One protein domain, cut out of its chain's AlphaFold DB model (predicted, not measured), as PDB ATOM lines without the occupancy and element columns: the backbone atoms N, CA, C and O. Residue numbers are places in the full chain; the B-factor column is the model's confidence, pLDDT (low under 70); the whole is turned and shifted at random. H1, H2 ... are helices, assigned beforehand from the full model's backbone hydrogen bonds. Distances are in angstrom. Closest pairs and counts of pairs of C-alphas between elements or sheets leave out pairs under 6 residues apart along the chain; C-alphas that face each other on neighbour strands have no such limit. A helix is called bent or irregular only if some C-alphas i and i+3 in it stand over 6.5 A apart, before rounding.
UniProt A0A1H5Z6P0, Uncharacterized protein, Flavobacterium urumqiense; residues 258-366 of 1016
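This is residues 258 to 366 of the 1016 residues of an uncharacterized protein of Flavobacterium urumqiense (UniProt A0A1H5Z6P0). Six helices make a compact cluster round H4, which lies near the middle; most of the helices that touch cross each other, while H3 and H4 run side by side. H3 and H4 form a helical hairpin, H1 lies across the end of it where its link lies, H2 packs on H3, H4 and H5, and H6 crosses H4, with residues 361 to 366 sticking out. The 109 printed residues hold H1 to H6 in chain order and no named strand, an all-helix domain. The radius of gyration of the C-alphas is 13.0 A, and the spans are 38 by 30 by 26 A.

H1, residues 261 to 277, begins at C-alpha 261 (-18.490, 45.528, 20.337) and is 24.2 A long. H2 is residues 280 to 290, H3 residues 292 to 303, and H4 residues 309 to 323, 20.6 A. H5, residues 327 to 344, is irregular: C-alphas 337 and 340 are 9.7 A apart, with a kink of 121 degrees near residue 338. H6, residues 347 to 362, 23.1 A, ends at C-alpha 362 (-10.578, 42.152, 36.603).

H4 is the hub, touching H1, H2, H3 and H6. H4 and H6 touch at a steep tilt of 65 degrees, closest at C-alphas 314 and 356, 5.2 A. H3 and H4 only just touch, with 3 pairs of C-alphas within 8 A, closest at 298 and 312, 6.4 A; their shallow tilt is 12 degrees, opposite ways. With residues 309 to 310 alone H4 touches H1, about perpendicular at 89 degrees, closest at C-alphas 272 and 309, 5.4 A. H1 touches H5, closest at C-alphas 267 and 338, 4.7 A. H2 and H6 are apart. Every O i to N i+4 pair is within hydrogen-bond range in H1, H2, H3, H4 and H6, and 10 of 14 in H5.

The C-alphas of Asp 280 and Leu 366, the two farthest apart, are 43.0 A apart. The printed part has no cut, and the five links between helices are tight. The mean pLDDT of the printed part is 84.3; residues 305 and 361 to 366 are under 70.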
ATOM      1  N   GLY A 258     -14.572  37.446  19.854       73.94
ATOM      2  CA  GLY A 258     -14.968  37.888  18.521       73.94
ATOM      3  C   GLY A 258     -16.436  38.319  18.435       73.94
ATOM      4  O   GLY A 258     -17.080  38.078  17.416       73.94
ATOM      5  N   VAL A 259     -16.993  38.892  19.508       78.69
ATOM      6  CA  VAL A 259     -18.383  39.384  19.525       78.69
ATOM      7  C   VAL A 259     -18.436  40.854  19.124       78.69
ATOM      8  O   VAL A 259     -17.486  41.594  19.355       78.69
ATOM      9  N   ASP A 260     -19.548  41.286  18.527       78.12
ATOM     10  CA  ASP A 260     -19.676  42.656  18.026       78.12
ATOM     11  C   ASP A 260     -19.638  43.682  19.182       78.12
ATOM     12  O   ASP A 260     -20.502  43.630  20.073       78.12
ATOM     13  N   PRO A 261     -18.654  44.603  19.219       75.00
ATOM     14  CA  PRO A 261     -18.490  45.528  20.337       75.00
ATOM     15  C   PRO A 261     -19.662  46.500  20.488       75.00
ATOM     16  O   PRO A 261     -20.137  46.722  21.603       75.00
ATOM     17  N   GLU A 262     -20.150  47.060  19.379       75.25
ATOM     18  CA  GLU A 262     -21.218  48.063  19.376       75.25
ATOM     19  C   GLU A 262     -22.537  47.454  19.865       75.25
ATOM     20  O   GLU A 262     -23.184  47.986  20.773       75.25
ATOM     21  N   ALA A 263     -22.896  46.279  19.348       78.94
ATOM     22  CA  ALA A 263     -24.062  45.532  19.784       78.94
ATOM     23  C   ALA A 263     -23.941  45.099  21.247       78.94
ATOM     24  O   ALA A 263     -24.927  45.168  21.983       78.94
ATOM     25  N   THR A 264     -22.751  44.680  21.694       82.19
ATOM     26  CA  THR A 264     -22.536  44.231  23.077       82.19
ATOM     27  C   THR A 264     -22.685  45.387  24.063       82.19
ATOM     28  O   THR A 264     -23.449  45.273  25.024       82.19
ATOM     29  N   PHE A 265     -22.041  46.533  23.825       83.19
ATOM     30  CA  PHE A 265     -22.208  47.703  24.692       83.19
ATOM     31  C   PHE A 265     -23.618  48.300  24.600       83.19
ATOM     32  O   PHE A 265     -24.180  48.686  25.627       83.19
ATOM     33  N   GLY A 266     -24.247  48.277  23.422       80.38
ATOM     34  CA  GLY A 266     -25.653  48.651  23.253       80.38
ATOM     35  C   GLY A 266     -26.610  47.744  24.036       80.38
ATOM     36  O   GLY A 266     -27.557  48.223  24.666       80.38
ATOM     37  N   ALA A 267     -26.344  46.435  24.073       84.94
ATOM     38  CA  ALA A 267     -27.095  45.481  24.881       84.94
ATOM     39  C   ALA A 267     -26.934  45.764  26.381       84.94
ATOM     40  O   ALA A 267     -27.929  45.789  27.105       84.94
ATOM     41  N   LEU A 268     -25.714  46.048  26.848       85.94
ATOM     42  CA  LEU A 268     -25.458  46.408  28.246       85.94
ATOM     43  C   LEU A 268     -26.133  47.727  28.636       85.94
ATOM     44  O   LEU A 268     -26.698  47.831  29.726       85.94
ATOM     45  N   GLN A 269     -26.158  48.710  27.734       82.38
ATOM     46  CA  GLN A 269     -26.852  49.974  27.967       82.38
ATOM     47  C   GLN A 269     -28.353  49.724  28.121       82.38
ATOM     48  O   GLN A 269     -29.003  50.277  29.013       82.38
ATOM     49  N   LYS A 270     -28.907  48.840  27.284       85.06
ATOM     50  CA  LYS A 270     -30.309  48.445  27.380       85.06
ATOM     51  C   LYS A 270     -30.607  47.696  28.672       85.06
ATOM     52  O   LYS A 270     -31.605  48.023  29.313       85.06
ATOM     53  N   ALA A 271     -29.729  46.790  29.095       88.06
ATOM     54  CA  ALA A 271     -29.852  46.106  30.379       88.06
ATOM     55  C   ALA A 271     -29.853  47.091  31.541       88.06
ATOM     56  O   ALA A 271     -30.720  46.991  32.402       88.06
ATOM     57  N   SER A 272     -28.961  48.082  31.522       83.19
ATOM     58  CA  SER A 272     -28.894  49.136  32.535       83.19
ATOM     59  C   SER A 272     -30.225  49.888  32.648       83.19
ATOM     60  O   SER A 272     -30.821  49.961  33.722       83.19
ATOM     61  N   GLN A 273     -30.782  50.330  31.514       83.81
ATOM     62  CA  GLN A 273     -32.095  50.989  31.469       83.81
ATOM     63  C   GLN A 273     -33.226  50.085  31.977       83.81
ATOM     64  O   GLN A 273     -34.092  50.525  32.729       83.81
ATOM     65  N   LYS A 274     -33.248  48.820  31.547       87.81
ATOM     66  CA  LYS A 274     -34.313  47.859  31.865       87.81
ATOM     67  C   LYS A 274     -34.289  47.445  33.336       87.81
ATOM     68  O   LYS A 274     -35.341  47.422  33.971       87.81
ATOM     69  N   LEU A 275     -33.104  47.185  33.882       88.69
ATOM     70  CA  LEU A 275     -32.882  46.834  35.285       88.69
ATOM     71  C   LEU A 275     -33.122  48.016  36.233       88.69
ATOM     72  O   LEU A 275     -33.577  47.800  37.354       88.69
ATOM     73  N   ALA A 276     -32.881  49.251  35.786       84.19
ATOM     74  CA  ALA A 276     -33.264  50.448  36.532       84.19
ATOM     75  C   ALA A 276     -34.786  50.680  36.515       84.19
ATOM     76  O   ALA A 276     -35.370  51.023  37.541       84.19
ATOM     77  N   LEU A 277     -35.442  50.464  35.366       86.75
ATOM     78  CA  LEU A 277     -36.888  50.655  35.206       86.75
ATOM     79  C   LEU A 277     -37.717  49.593  35.948       86.75
ATOM     80  O   LEU A 277     -38.805  49.901  36.423       86.75
ATOM     81  N   GLN A 278     -37.215  48.357  36.034       88.94
ATOM     82  CA  GLN A 278     -37.859  47.227  36.724       88.94
ATOM     83  C   GLN A 278     -39.309  46.979  36.295       88.94
ATOM     84  O   GLN A 278     -40.180  46.768  37.140       88.94
ATOM     85  N   SER A 279     -39.577  47.002  34.985       88.44
ATOM     86  CA  SER A 279     -40.929  46.781  34.463       88.44
ATOM     87  C   SER A 279     -41.503  45.428  34.896       88.44
ATOM     88  O   SER A 279     -40.771  44.450  35.071       88.44
ATOM     89  N   ASP A 280     -42.831  45.347  34.979       90.38
ATOM     90  CA  ASP A 280     -43.529  44.113  35.361       90.38
ATOM     91  C   ASP A 280     -43.181  42.938  34.435       90.38
ATOM     92  O   ASP A 280     -43.027  41.811  34.904       90.38
ATOM     93  N   SER A 281     -42.968  43.196  33.137       88.56
ATOM     94  CA  SER A 281     -42.541  42.171  32.166       88.56
ATOM     95  C   SER A 281     -41.153  41.604  32.482       88.56
ATOM     96  O   SER A 281     -40.951  40.385  32.460       88.56
ATOM     97  N   LEU A 282     -40.204  42.474  32.848       89.50
ATOM     98  CA  LEU A 282     -38.854  42.066  33.229       89.50
ATOM     99  C   LEU A 282     -38.881  41.288  34.546       89.50
ATOM    100  O   LEU A 282     -38.309  40.202  34.629       89.50
ATOM    101  N   ARG A 283     -39.583  41.811  35.560       93.94
ATOM    102  CA  ARG A 283     -39.735  41.150  36.863       93.94
ATOM    103  C   ARG A 283     -40.390  39.778  36.716       93.94
ATOM    104  O   ARG A 283     -39.912  38.816  37.311       93.94
ATOM    105  N   THR A 284     -41.429  39.665  35.892       93.94
ATOM    106  CA  THR A 284     -42.110  38.393  35.608       93.94
ATOM    107  C   THR A 284     -41.174  37.411  34.911       93.94
ATOM    108  O   THR A 284     -41.089  36.254  35.310       93.94
ATOM    109  N   SER A 285     -40.424  37.864  33.907       93.12
ATOM    110  CA  SER A 285     -39.494  37.004  33.168       93.12
ATOM    111  C   SER A 285     -38.341  36.503  34.041       93.12
ATOM    112  O   SER A 285     -38.014  35.322  33.985       93.12
ATOM    113  N   LEU A 286     -37.782  37.360  34.900       94.38
ATOM    114  CA  LEU A 286     -36.777  36.969  35.893       94.38
ATOM    115  C   LEU A 286     -37.362  36.020  36.951       94.38
ATOM    116  O   LEU A 286     -36.741  35.010  37.266       94.38
ATOM    117  N   THR A 287     -38.576  36.285  37.443       95.50
ATOM    118  CA  THR A 287     -39.250  35.442  38.449       95.50
ATOM    119  C   THR A 287     -39.548  34.051  37.907       95.50
ATOM    120  O   THR A 287     -39.310  33.064  38.597       95.50
ATOM    121  N   ASN A 288     -40.017  33.958  36.663       92.50
ATOM    122  CA  ASN A 288     -40.287  32.680  36.012       92.50
ATOM    123  C   ASN A 288     -39.000  31.881  35.769       92.50
ATOM    124  O   ASN A 288     -39.014  30.664  35.906       92.50
ATOM    125  N   ALA A 289     -37.900  32.559  35.431       93.25
ATOM    126  CA  ALA A 289     -36.623  31.912  35.144       93.25
ATOM    127  C   ALA A 289     -35.825  31.534  36.405       93.25
ATOM    128  O   ALA A 289     -35.123  30.528  36.408       93.25
ATOM    129  N   PHE A 290     -35.892  32.340  37.470       95.06
ATOM    130  CA  PHE A 290     -34.972  32.249  38.614       95.06
ATOM    131  C   PHE A 290     -35.655  32.194  39.988       95.06
ATOM    132  O   PHE A 290     -34.980  31.985  40.998       95.06
ATOM    133  N   GLY A 291     -36.974  32.375  40.044       93.38
ATOM    134  CA  GLY A 291     -37.755  32.459  41.274       93.38
ATOM    135  C   GLY A 291     -37.854  33.877  41.849       93.38
ATOM    136  O   GLY A 291     -36.996  34.739  41.626       93.38
ATOM    137  N   ALA A 292     -38.918  34.112  42.625       92.31
ATOM    138  CA  ALA A 292     -39.232  35.423  43.203       92.31
ATOM    139  C   ALA A 292     -38.145  35.900  44.176       92.31
ATOM    140  O   ALA A 292     -37.685  37.030  44.076       92.31
ATOM    141  N   SER A 293     -37.647  35.006  45.041       91.94
ATOM    142  CA  SER A 293     -36.635  35.363  46.045       91.94
ATOM    143  C   SER A 293     -35.337  35.900  45.435       91.94
ATOM    144  O   SER A 293     -34.779  36.854  45.965       91.94
ATOM    145  N   PHE A 294     -34.850  35.305  44.340       95.94
ATOM    146  CA  PHE A 294     -33.655  35.797  43.647       95.94
ATOM    147  C   PHE A 294     -33.942  37.112  42.919       95.94
ATOM    148  O   PHE A 294     -33.155  38.053  42.984       95.94
ATOM    149  N   THR A 295     -35.088  37.175  42.240       95.00
ATOM    150  CA  THR A 295     -35.485  38.337  41.440       95.00
ATOM    151  C   THR A 295     -35.660  39.580  42.303       95.00
ATOM    152  O   THR A 295     -35.107  40.631  41.980       95.00
ATOM    153  N   ASP A 296     -36.383  39.465  43.415       94.12
ATOM    154  CA  ASP A 296     -36.627  40.587  44.316       94.12
ATOM    155  C   ASP A 296     -35.331  41.069  44.980       94.12
ATOM    156  O   ASP A 296     -35.124  42.278  45.068       94.12
ATOM    157  N   ASP A 297     -34.424  40.162  45.367       93.69
ATOM    158  CA  ASP A 297     -33.117  40.521  45.937       93.69
ATOM    159  C   ASP A 297     -32.243  41.295  44.936       93.69
ATOM    160  O   ASP A 297     -31.773  42.394  45.239       93.69
ATOM    161  N   VAL A 298     -32.066  40.768  43.719       92.69
ATOM    162  CA  VAL A 298     -31.238  41.405  42.680       92.69
ATOM    163  C   VAL A 298     -31.799  42.774  42.294       92.69
ATOM    164  O   VAL A 298     -31.057  43.757  42.257       92.69
ATOM    165  N   LEU A 299     -33.110  42.873  42.055       93.06
ATOM    166  CA  LEU A 299     -33.747  44.139  41.690       93.06
ATOM    167  C   LEU A 299     -33.718  45.151  42.848       93.06
ATOM    168  O   LEU A 299     -33.451  46.332  42.618       93.06
ATOM    169  N   ALA A 300     -33.931  44.726  44.097       91.31
ATOM    170  CA  ALA A 300     -33.821  45.616  45.254       91.31
ATOM    171  C   ALA A 300     -32.394  46.158  45.424       91.31
ATOM    172  O   ALA A 300     -32.208  47.353  45.676       91.31
ATOM    173  N   LYS A 301     -31.378  45.313  45.227       89.06
ATOM    174  CA  LYS A 301     -29.969  45.709  45.299       89.06
ATOM    175  C   LYS A 301     -29.558  46.658  44.177       89.06
ATOM    176  O   LYS A 301     -28.828  47.605  44.444       89.06
ATOM    177  N   ILE A 302     -30.074  46.487  42.961       86.19
ATOM    178  CA  ILE A 302     -29.882  47.477  41.887       86.19
ATOM    179  C   ILE A 302     -30.548  48.808  42.261       86.19
ATOM    180  O   ILE A 302     -29.928  49.862  42.163       86.19
ATOM    181  N   LYS A 303     -31.799  48.773  42.743       84.00
ATOM    182  CA  LYS A 303     -32.562  49.982  43.104       84.00
ATOM    183  C   LYS A 303     -31.902  50.789  44.224       84.00
ATOM    184  O   LYS A 303     -31.984  52.012  44.231       84.00
ATOM    185  N   THR A 304     -31.277  50.102  45.176       78.94
ATOM    186  CA  THR A 304     -30.538  50.713  46.293       78.94
ATOM    187  C   THR A 304     -29.090  51.063  45.939       78.94
ATOM    188  O   THR A 304     -28.393  51.631  46.774       78.94
ATOM    189  N   GLY A 305     -28.630  50.740  44.724       67.94
ATOM    190  CA  GLY A 305     -27.252  50.961  44.280       67.94
ATOM    191  C   GLY A 305     -26.222  49.996  44.880       67.94
ATOM    192  O   GLY A 305     -25.028  50.208  44.709       67.94
ATOM    193  N   GLN A 306     -26.654  48.939  45.576       74.94
ATOM    194  CA  GLN A 306     -25.778  47.895  46.126       74.94
ATOM    195  C   GLN A 306     -25.208  46.955  45.054       74.94
ATOM    196  O   GLN A 306     -24.186  46.318  45.290       74.94
ATOM    197  N   LEU A 307     -25.872  46.843  43.898       78.19
ATOM    198  CA  LEU A 307     -25.370  46.124  42.727       78.19
ATOM    199  C   LEU A 307     -25.323  47.049  41.516       78.19
ATOM    200  O   LEU A 307     -26.313  47.715  41.204       78.19
ATOM    201  N   THR A 308     -24.204  47.022  40.793       76.88
ATOM    202  CA  THR A 308     -24.126  47.615  39.453       76.88
ATOM    203  C   THR A 308     -24.862  46.741  38.437       76.88
ATOM    204  O   THR A 308     -25.092  45.548  38.660       76.88
ATOM    205  N   THR A 309     -25.196  47.311  37.279       79.94
ATOM    206  CA  THR A 309     -25.815  46.579  36.162       79.94
ATOM    207  C   THR A 309     -25.014  45.331  35.786       79.94
ATOM    208  O   THR A 309     -25.587  44.266  35.573       79.94
ATOM    209  N   VAL A 310     -23.684  45.419  35.745       80.12
ATOM    210  CA  VAL A 310     -22.824  44.298  35.341       80.12
ATOM    211  C   VAL A 310     -22.652  43.252  36.435       80.12
ATOM    212  O   VAL A 310     -22.679  42.061  36.131       80.12
ATOM    213  N   GLN A 311     -22.599  43.655  37.704       83.12
ATOM    214  CA  GLN A 311     -22.646  42.706  38.819       83.12
ATOM    215  C   GLN A 311     -23.987  41.965  38.873       83.12
ATOM    216  O   GLN A 311     -24.025  40.761  39.126       83.12
ATOM    217  N   ALA A 312     -25.093  42.653  38.583       88.56
ATOM    218  CA  ALA A 312     -26.398  42.018  38.473       88.56
ATOM    219  C   ALA A 312     -26.464  41.042  37.289       88.56
ATOM    220  O   ALA A 312     -26.988  39.941  37.444       88.56
ATOM    221  N   LEU A 313     -25.894  41.395  36.132       89.75
ATOM    222  CA  LEU A 313     -25.811  40.496  34.976       89.75
ATOM    223  C   LEU A 313     -24.917  39.275  35.236       89.75
ATOM    224  O   LEU A 313     -25.266  38.183  34.801       89.75
ATOM    225  N   ASP A 314     -23.820  39.417  35.983       88.69
ATOM    226  CA  ASP A 314     -22.986  38.291  36.433       88.69
ATOM    227  C   ASP A 314     -23.755  37.344  37.362       88.69
ATOM    228  O   ASP A 314     -23.723  36.127  37.177       88.69
ATOM    229  N   LEU A 315     -24.516  37.883  38.321       90.69
ATOM    230  CA  LEU A 315     -25.378  37.080  39.193       90.69
ATOM    231  C   LEU A 315     -26.485  36.372  38.407       90.69
ATOM    232  O   LEU A 315     -26.698  35.175  38.598       90.69
ATOM    233  N   ILE A 316     -27.152  37.082  37.493       92.38
ATOM    234  CA  ILE A 316     -28.147  36.516  36.570       92.38
ATOM    235  C   ILE A 316     -27.509  35.414  35.712       92.38
ATOM    236  O   ILE A 316     -28.110  34.363  35.501       92.38
ATOM    237  N   GLY A 317     -26.267  35.603  35.271       89.69
ATOM    238  CA  GLY A 317     -25.501  34.625  34.510       89.69
ATOM    239  C   GLY A 317     -25.176  33.361  35.256       89.69
ATOM    240  O   GLY A 317     -25.477  32.266  34.776       89.69
ATOM    241  N   LYS A 318     -24.607  33.506  36.448       91.06
ATOM    242  CA  LYS A 318     -24.353  32.389  37.356       91.06
ATOM    243  C   LYS A 318     -25.645  31.642  37.648       91.06
ATOM    244  O   LYS A 318     -25.686  30.427  37.469       91.06
ATOM    245  N   LYS A 319     -26.726  32.368  37.955       93.12
ATOM    246  CA  LYS A 319     -28.021  31.747  38.225       93.12
ATOM    247  C   LYS A 319     -28.598  31.028  37.008       93.12
ATOM    248  O   LYS A 319     -29.149  29.944  37.154       93.12
ATOM    249  N   SER A 320     -28.403  31.566  35.805       91.12
ATOM    250  CA  SER A 320     -28.821  30.904  34.564       91.12
ATOM    251  C   SER A 320     -28.102  29.583  34.307       91.12
ATOM    252  O   SER A 320     -28.729  28.641  33.825       91.12
ATOM    253  N   LYS A 321     -26.816  29.490  34.677       88.69
ATOM    254  CA  LYS A 321     -26.030  28.253  34.582       88.69
ATOM    255  C   LYS A 321     -26.451  27.240  35.647       88.69
ATOM    256  O   LYS A 321     -26.529  26.059  35.341       88.69
ATOM    257  N   GLU A 322     -26.755  27.697  36.863       90.88
ATOM    258  CA  GLU A 322     -27.252  26.839  37.951       90.88
ATOM    259  C   GLU A 322     -28.622  26.228  37.647       90.88
ATOM    260  O   GLU A 322     -28.845  25.052  37.918       90.88
ATOM    261  N   VAL A 323     -29.547  27.032  37.115       90.56
ATOM    262  CA  VAL A 323     -30.925  26.601  36.833       90.56
ATOM    263  C   VAL A 323     -31.021  25.851  35.500       90.56
ATOM    264  O   VAL A 323     -31.923  25.039  35.321       90.56
ATOM    265  N   GLY A 324     -30.078  26.076  34.578       87.50
ATOM    266  CA  GLY A 324     -30.037  25.396  33.284       87.50
ATOM    267  C   GLY A 324     -31.135  25.870  32.331       87.50
ATOM    268  O   GLY A 324     -31.912  25.060  31.833       87.50
ATOM    269  N   LEU A 325     -31.206  27.182  32.078       89.00
ATOM    270  CA  LEU A 325     -32.274  27.776  31.261       89.00
ATOM    271  C   LEU A 325     -32.372  27.172  29.855       89.00
ATOM    272  O   LEU A 325     -31.368  27.062  29.142       89.00
ATOM    273  N   ASN A 326     -33.599  26.903  29.405       85.19
ATOM    274  CA  ASN A 326     -33.857  26.461  28.034       85.19
ATOM    275  C   ASN A 326     -33.799  27.632  27.027       85.19
ATOM    276  O   ASN A 326     -33.814  28.809  27.394       85.19
ATOM    277  N   GLN A 327     -33.742  27.324  25.725       84.12
ATOM    278  CA  GLN A 327     -33.606  28.350  24.676       84.12
ATOM    279  C   GLN A 327     -34.760  29.368  24.665       84.12
ATOM    280  O   GLN A 327     -34.540  30.543  24.376       84.12
ATOM    281  N   THR A 328     -35.982  28.950  25.006       84.75
ATOM    282  CA  THR A 328     -37.148  29.843  25.057       84.75
ATOM    283  C   THR A 328     -37.037  30.844  26.207       84.75
ATOM    284  O   THR A 328     -37.334  32.025  26.028       84.75
ATOM    285  N   GLU A 329     -36.573  30.402  27.373       87.38
ATOM    286  CA  GLU A 329     -36.302  31.259  28.532       87.38
ATOM    287  C   GLU A 329     -35.155  32.229  28.251       87.38
ATOM    288  O   GLU A 329     -35.288  33.426  28.504       87.38
ATOM    289  N   GLN A 330     -34.067  31.750  27.640       87.50
ATOM    290  CA  GLN A 330     -32.945  32.598  27.236       87.50
ATOM    291  C   GLN A 330     -33.362  33.657  26.205       87.50
ATOM    292  O   GLN A 330     -32.942  34.805  26.313       87.50
ATOM    293  N   ALA A 331     -34.222  33.321  25.237       83.75
ATOM    294  CA  ALA A 331     -34.728  34.278  24.250       83.75
ATOM    295  C   ALA A 331     -35.636  35.352  24.877       83.75
ATOM    296  O   ALA A 331     -35.522  36.537  24.542       83.75
ATOM    297  N   LYS A 332     -36.502  34.959  25.824       88.00
ATOM    298  CA  LYS A 332     -37.341  35.895  26.590       88.00
ATOM    299  C   LYS A 332     -36.488  36.837  27.433       88.00
ATOM    300  O   LYS A 332     -36.643  38.049  27.325       88.00
ATOM    301  N   LEU A 333     -35.536  36.303  28.198       90.00
ATOM    302  CA  LEU A 333     -34.612  37.115  28.993       90.00
ATOM    303  C   LEU A 333     -33.729  38.008  28.122       90.00
ATOM    304  O   LEU A 333     -33.513  39.162  28.477       90.00
ATOM    305  N   SER A 334     -33.275  37.523  26.963       87.69
ATOM    306  CA  SER A 334     -32.526  38.334  25.997       87.69
ATOM    307  C   SER A 334     -33.332  39.559  25.564       87.69
ATOM    308  O   SER A 334     -32.835  40.681  25.568       87.69
ATOM    309  N   THR A 335     -34.613  39.363  25.253       87.50
ATOM    310  CA  THR A 335     -35.504  40.447  24.823       87.50
ATOM    311  C   THR A 335     -35.801  41.427  25.958       87.50
ATOM    312  O   THR A 335     -35.768  42.640  25.749       87.50
ATOM    313  N   GLU A 336     -36.064  40.923  27.163       89.38
ATOM    314  CA  GLU A 336     -36.440  41.757  28.308       89.38
ATOM    315  C   GLU A 336     -35.265  42.547  28.893       89.38
ATOM    316  O   GLU A 336     -35.437  43.712  29.258       89.38
ATOM    317  N   LEU A 337     -34.069  41.951  28.935       89.88
ATOM    318  CA  LEU A 337     -32.855  42.606  29.425       89.88
ATOM    319  C   LEU A 337     -32.196  43.455  28.337       89.88
ATOM    320  O   LEU A 337     -31.897  44.623  28.563       89.88
ATOM    321  N   PHE A 338     -31.991  42.903  27.142       91.19
ATOM    322  CA  PHE A 338     -31.113  43.496  26.128       91.19
ATOM    323  C   PHE A 338     -31.865  44.058  24.910       91.19
ATOM    324  O   PHE A 338     -31.302  44.815  24.116       91.19
ATOM    325  N   GLY A 339     -33.148  43.726  24.738       84.75
ATOM    326  CA  GLY A 339     -33.945  44.149  23.586       84.75
ATOM    327  C   GLY A 339     -33.384  43.643  22.251       84.75
ATOM    328  O   GLY A 339     -32.762  42.586  22.177       84.75
ATOM    329  N   LYS A 340     -33.586  44.415  21.173       76.94
ATOM    330  CA  LYS A 340     -33.081  44.061  19.831       76.94
ATOM    331  C   LYS A 340     -31.548  44.000  19.764       76.94
ATOM    332  O   LYS A 340     -31.021  43.185  19.016       76.94
ATOM    333  N   ALA A 341     -30.851  44.806  20.572       72.31
ATOM    334  CA  ALA A 341     -29.389  44.791  20.661       72.31
ATOM    335  C   ALA A 341     -28.857  43.446  21.184       72.31
ATOM    336  O   ALA A 341     -27.803  42.988  20.754       72.31
ATOM    337  N   GLY A 342     -29.634  42.757  22.029       75.00
ATOM    338  CA  GLY A 342     -29.284  41.434  22.535       75.00
ATOM    339  C   GLY A 342     -29.118  40.376  21.448       75.00
ATOM    340  O   GLY A 342     -28.249  39.521  21.553       75.00
ATOM    341  N   LEU A 343     -29.927  40.436  20.387       75.12
ATOM    342  CA  LEU A 343     -29.842  39.493  19.268       75.12
ATOM    343  C   LEU A 343     -28.601  39.747  18.405       75.12
ATOM    344  O   LEU A 343     -27.951  38.794  17.990       75.12
ATOM    345  N   ALA A 344     -28.257  41.018  18.185       72.19
ATOM    346  CA  ALA A 344     -27.060  41.405  17.440       72.19
ATOM    347  C   ALA A 344     -25.763  41.047  18.193       72.19
ATOM    348  O   ALA A 344     -24.778  40.671  17.571       72.19
ATOM    349  N   ALA A 345     -25.787  41.069  19.530       73.56
ATOM    350  CA  ALA A 345     -24.653  40.704  20.385       73.56
ATOM    351  C   ALA A 345     -24.526  39.186  20.668       73.56
ATOM    352  O   ALA A 345     -23.807  38.783  21.580       73.56
ATOM    353  N   GLY A 346     -25.241  38.330  19.925       77.25
ATOM    354  CA  GLY A 346     -25.158  36.867  20.058       77.25
ATOM    355  C   GLY A 346     -26.113  36.236  21.082       77.25
ATOM    356  O   GLY A 346     -26.032  35.039  21.349       77.25
ATOM    357  N   GLY A 347     -27.052  37.003  21.639       83.94
ATOM    358  CA  GLY A 347     -28.086  36.518  22.554       83.94
ATOM    359  C   GLY A 347     -27.656  36.453  24.023       83.94
ATOM    360  O   GLY A 347     -26.516  36.736  24.389       83.94
ATOM    361  N   PHE A 348     -28.601  36.070  24.888       89.00
ATOM    362  CA  PHE A 348     -28.445  36.129  26.347       89.00
ATOM    363  C   PHE A 348     -27.187  35.414  26.859       89.00
ATOM    364  O   PHE A 348     -26.413  36.005  27.609       89.00
ATOM    365  N   ALA A 349     -26.957  34.167  26.436       86.00
ATOM    366  CA  ALA A 349     -25.825  33.376  26.912       86.00
ATOM    367  C   ALA A 349     -24.476  34.009  26.545       86.00
ATOM    368  O   ALA A 349     -23.581  34.061  27.386       86.00
ATOM    369  N   VAL A 350     -24.343  34.532  25.322       87.19
ATOM    370  CA  VAL A 350     -23.105  35.158  24.842       87.19
ATOM    371  C   VAL A 350     -22.805  36.423  25.639       87.19
ATOM    372  O   VAL A 350     -21.719  36.537  26.203       87.19
ATOM    373  N   ILE A 351     -23.781  37.326  25.772       84.50
ATOM    374  CA  ILE A 351     -23.617  38.599  26.493       84.50
ATOM    375  C   ILE A 351     -23.238  38.347  27.947       84.50
ATOM    376  O   ILE A 351     -22.273  38.911  28.457       84.50
ATOM    377  N   VAL A 352     -23.973  37.468  28.622       88.88
ATOM    378  CA  VAL A 352     -23.776  37.231  30.048       88.88
ATOM    379  C   VAL A 352     -22.477  36.470  30.326       88.88
ATOM    380  O   VAL A 352     -21.795  36.748  31.315       88.88
ATOM    381  N   ASP A 353     -22.063  35.566  29.436       85.44
ATOM    382  CA  ASP A 353     -20.762  34.906  29.537       85.44
ATOM    383  C   ASP A 353     -19.604  35.870  29.221       85.44
ATOM    384  O   ASP A 353     -18.521  35.751  29.792       85.44
ATOM    385  N   THR A 354     -19.799  36.849  28.332       82.88
ATOM    386  CA  THR A 354     -18.844  37.948  28.094       82.88
ATOM    387  C   THR A 354     -18.723  38.843  29.327       82.88
ATOM    388  O   THR A 354     -17.613  39.129  29.766       82.88
ATOM    389  N   VAL A 355     -19.833  39.187  29.981       84.38
ATOM    390  CA  VAL A 355     -19.814  39.948  31.242       84.38
ATOM    391  C   VAL A 355     -19.098  39.186  32.357       84.38
ATOM    392  O   VAL A 355     -18.193  39.716  33.001       84.38
ATOM    393  N   THR A 356     -19.452  37.914  32.542       82.12
ATOM    394  CA  THR A 356     -18.849  37.043  33.564       82.12
ATOM    395  C   THR A 356     -17.343  36.877  33.333       82.12
ATOM    396  O   THR A 356     -16.556  36.899  34.280       82.12
ATOM    397  N   GLY A 357     -16.923  36.704  32.075       77.69
ATOM    398  CA  GLY A 357     -15.514  36.570  31.706       77.69
ATOM    399  C   GLY A 357     -14.706  37.848  31.939       77.69
ATOM    400  O   GLY A 357     -13.619  37.776  32.508       77.69
ATOM    401  N   GLY A 358     -15.263  39.012  31.587       75.50
ATOM    402  CA  GLY A 358     -14.635  40.310  31.850       75.50
ATOM    403  C   GLY A 358     -14.419  40.553  33.349       75.50
ATOM    404  O   GLY A 358     -13.306  40.843  33.781       75.50
ATOM    405  N   LEU A 359     -15.446  40.319  34.172       71.56
ATOM    406  CA  LEU A 359     -15.348  40.482  35.630       71.56
ATOM    407  C   LEU A 359     -14.372  39.509  36.302       71.56
ATOM    408  O   LEU A 359     -13.771  39.851  37.319       71.56
ATOM    409  N   LYS A 360     -14.207  38.293  35.768       76.00
ATOM    410  CA  LYS A 360     -13.192  37.354  36.271       76.00
ATOM    411  C   LYS A 360     -11.780  37.885  36.043       76.00
ATOM    412  O   LYS A 360     -10.987  37.863  36.978       76.00
ATOM    413  N   LYS A 361     -11.499  38.417  34.853       66.19
ATOM    414  CA  LYS A 361     -10.183  38.977  34.502       66.19
ATOM    415  C   LYS A 361      -9.814  40.216  35.306       66.19
ATOM    416  O   LYS A 361      -8.649  40.411  35.613       66.19
ATOM    417  N   GLN A 362     -10.801  41.014  35.705       62.66
ATOM    418  CA  GLN A 362     -10.578  42.152  36.603       62.66
ATOM    419  C   GLN A 362     -10.052  41.726  37.989       62.66
ATOM    420  O   GLN A 362      -9.424  42.522  38.680       62.66
ATOM    421  N   LYS A 363     -10.324  40.486  38.418       58.97
ATOM    422  CA  LYS A 363      -9.965  39.968  39.748       58.97
ATOM    423  C   LYS A 363      -8.703  39.103  39.757       58.97
ATOM    424  O   LYS A 363      -8.379  38.547  40.804       58.97
ATOM    425  N   GLU A 364      -8.023  38.946  38.623       62.97
ATOM    426  CA  GLU A 364      -6.761  38.205  38.578       62.97
ATOM    427  C   GLU A 364      -5.658  38.997  39.294       62.97
ATOM    428  O   GLU A 364      -5.507  40.204  39.103       62.97
ATOM    429  N   GLU A 365      -4.892  38.322  40.155       58.78
ATOM    430  CA  GLU A 365      -3.745  38.946  40.813       58.78
ATOM    431  C   GLU A 365      -2.659  39.310  39.796       58.78
ATOM    432  O   GLU A 365      -2.411  38.576  38.837       58.78
ATOM    433  N   LEU A 366      -1.951  40.417  40.053       58.56
ATOM    434  CA  LEU A 366      -0.812  40.828  39.234       58.56
ATOM    435  C   LEU A 366       0.239  39.708  39.171       58.56
ATOM    436  O   LEU A 366       0.700  39.202  40.204       58.56
TER     437      LEU A 366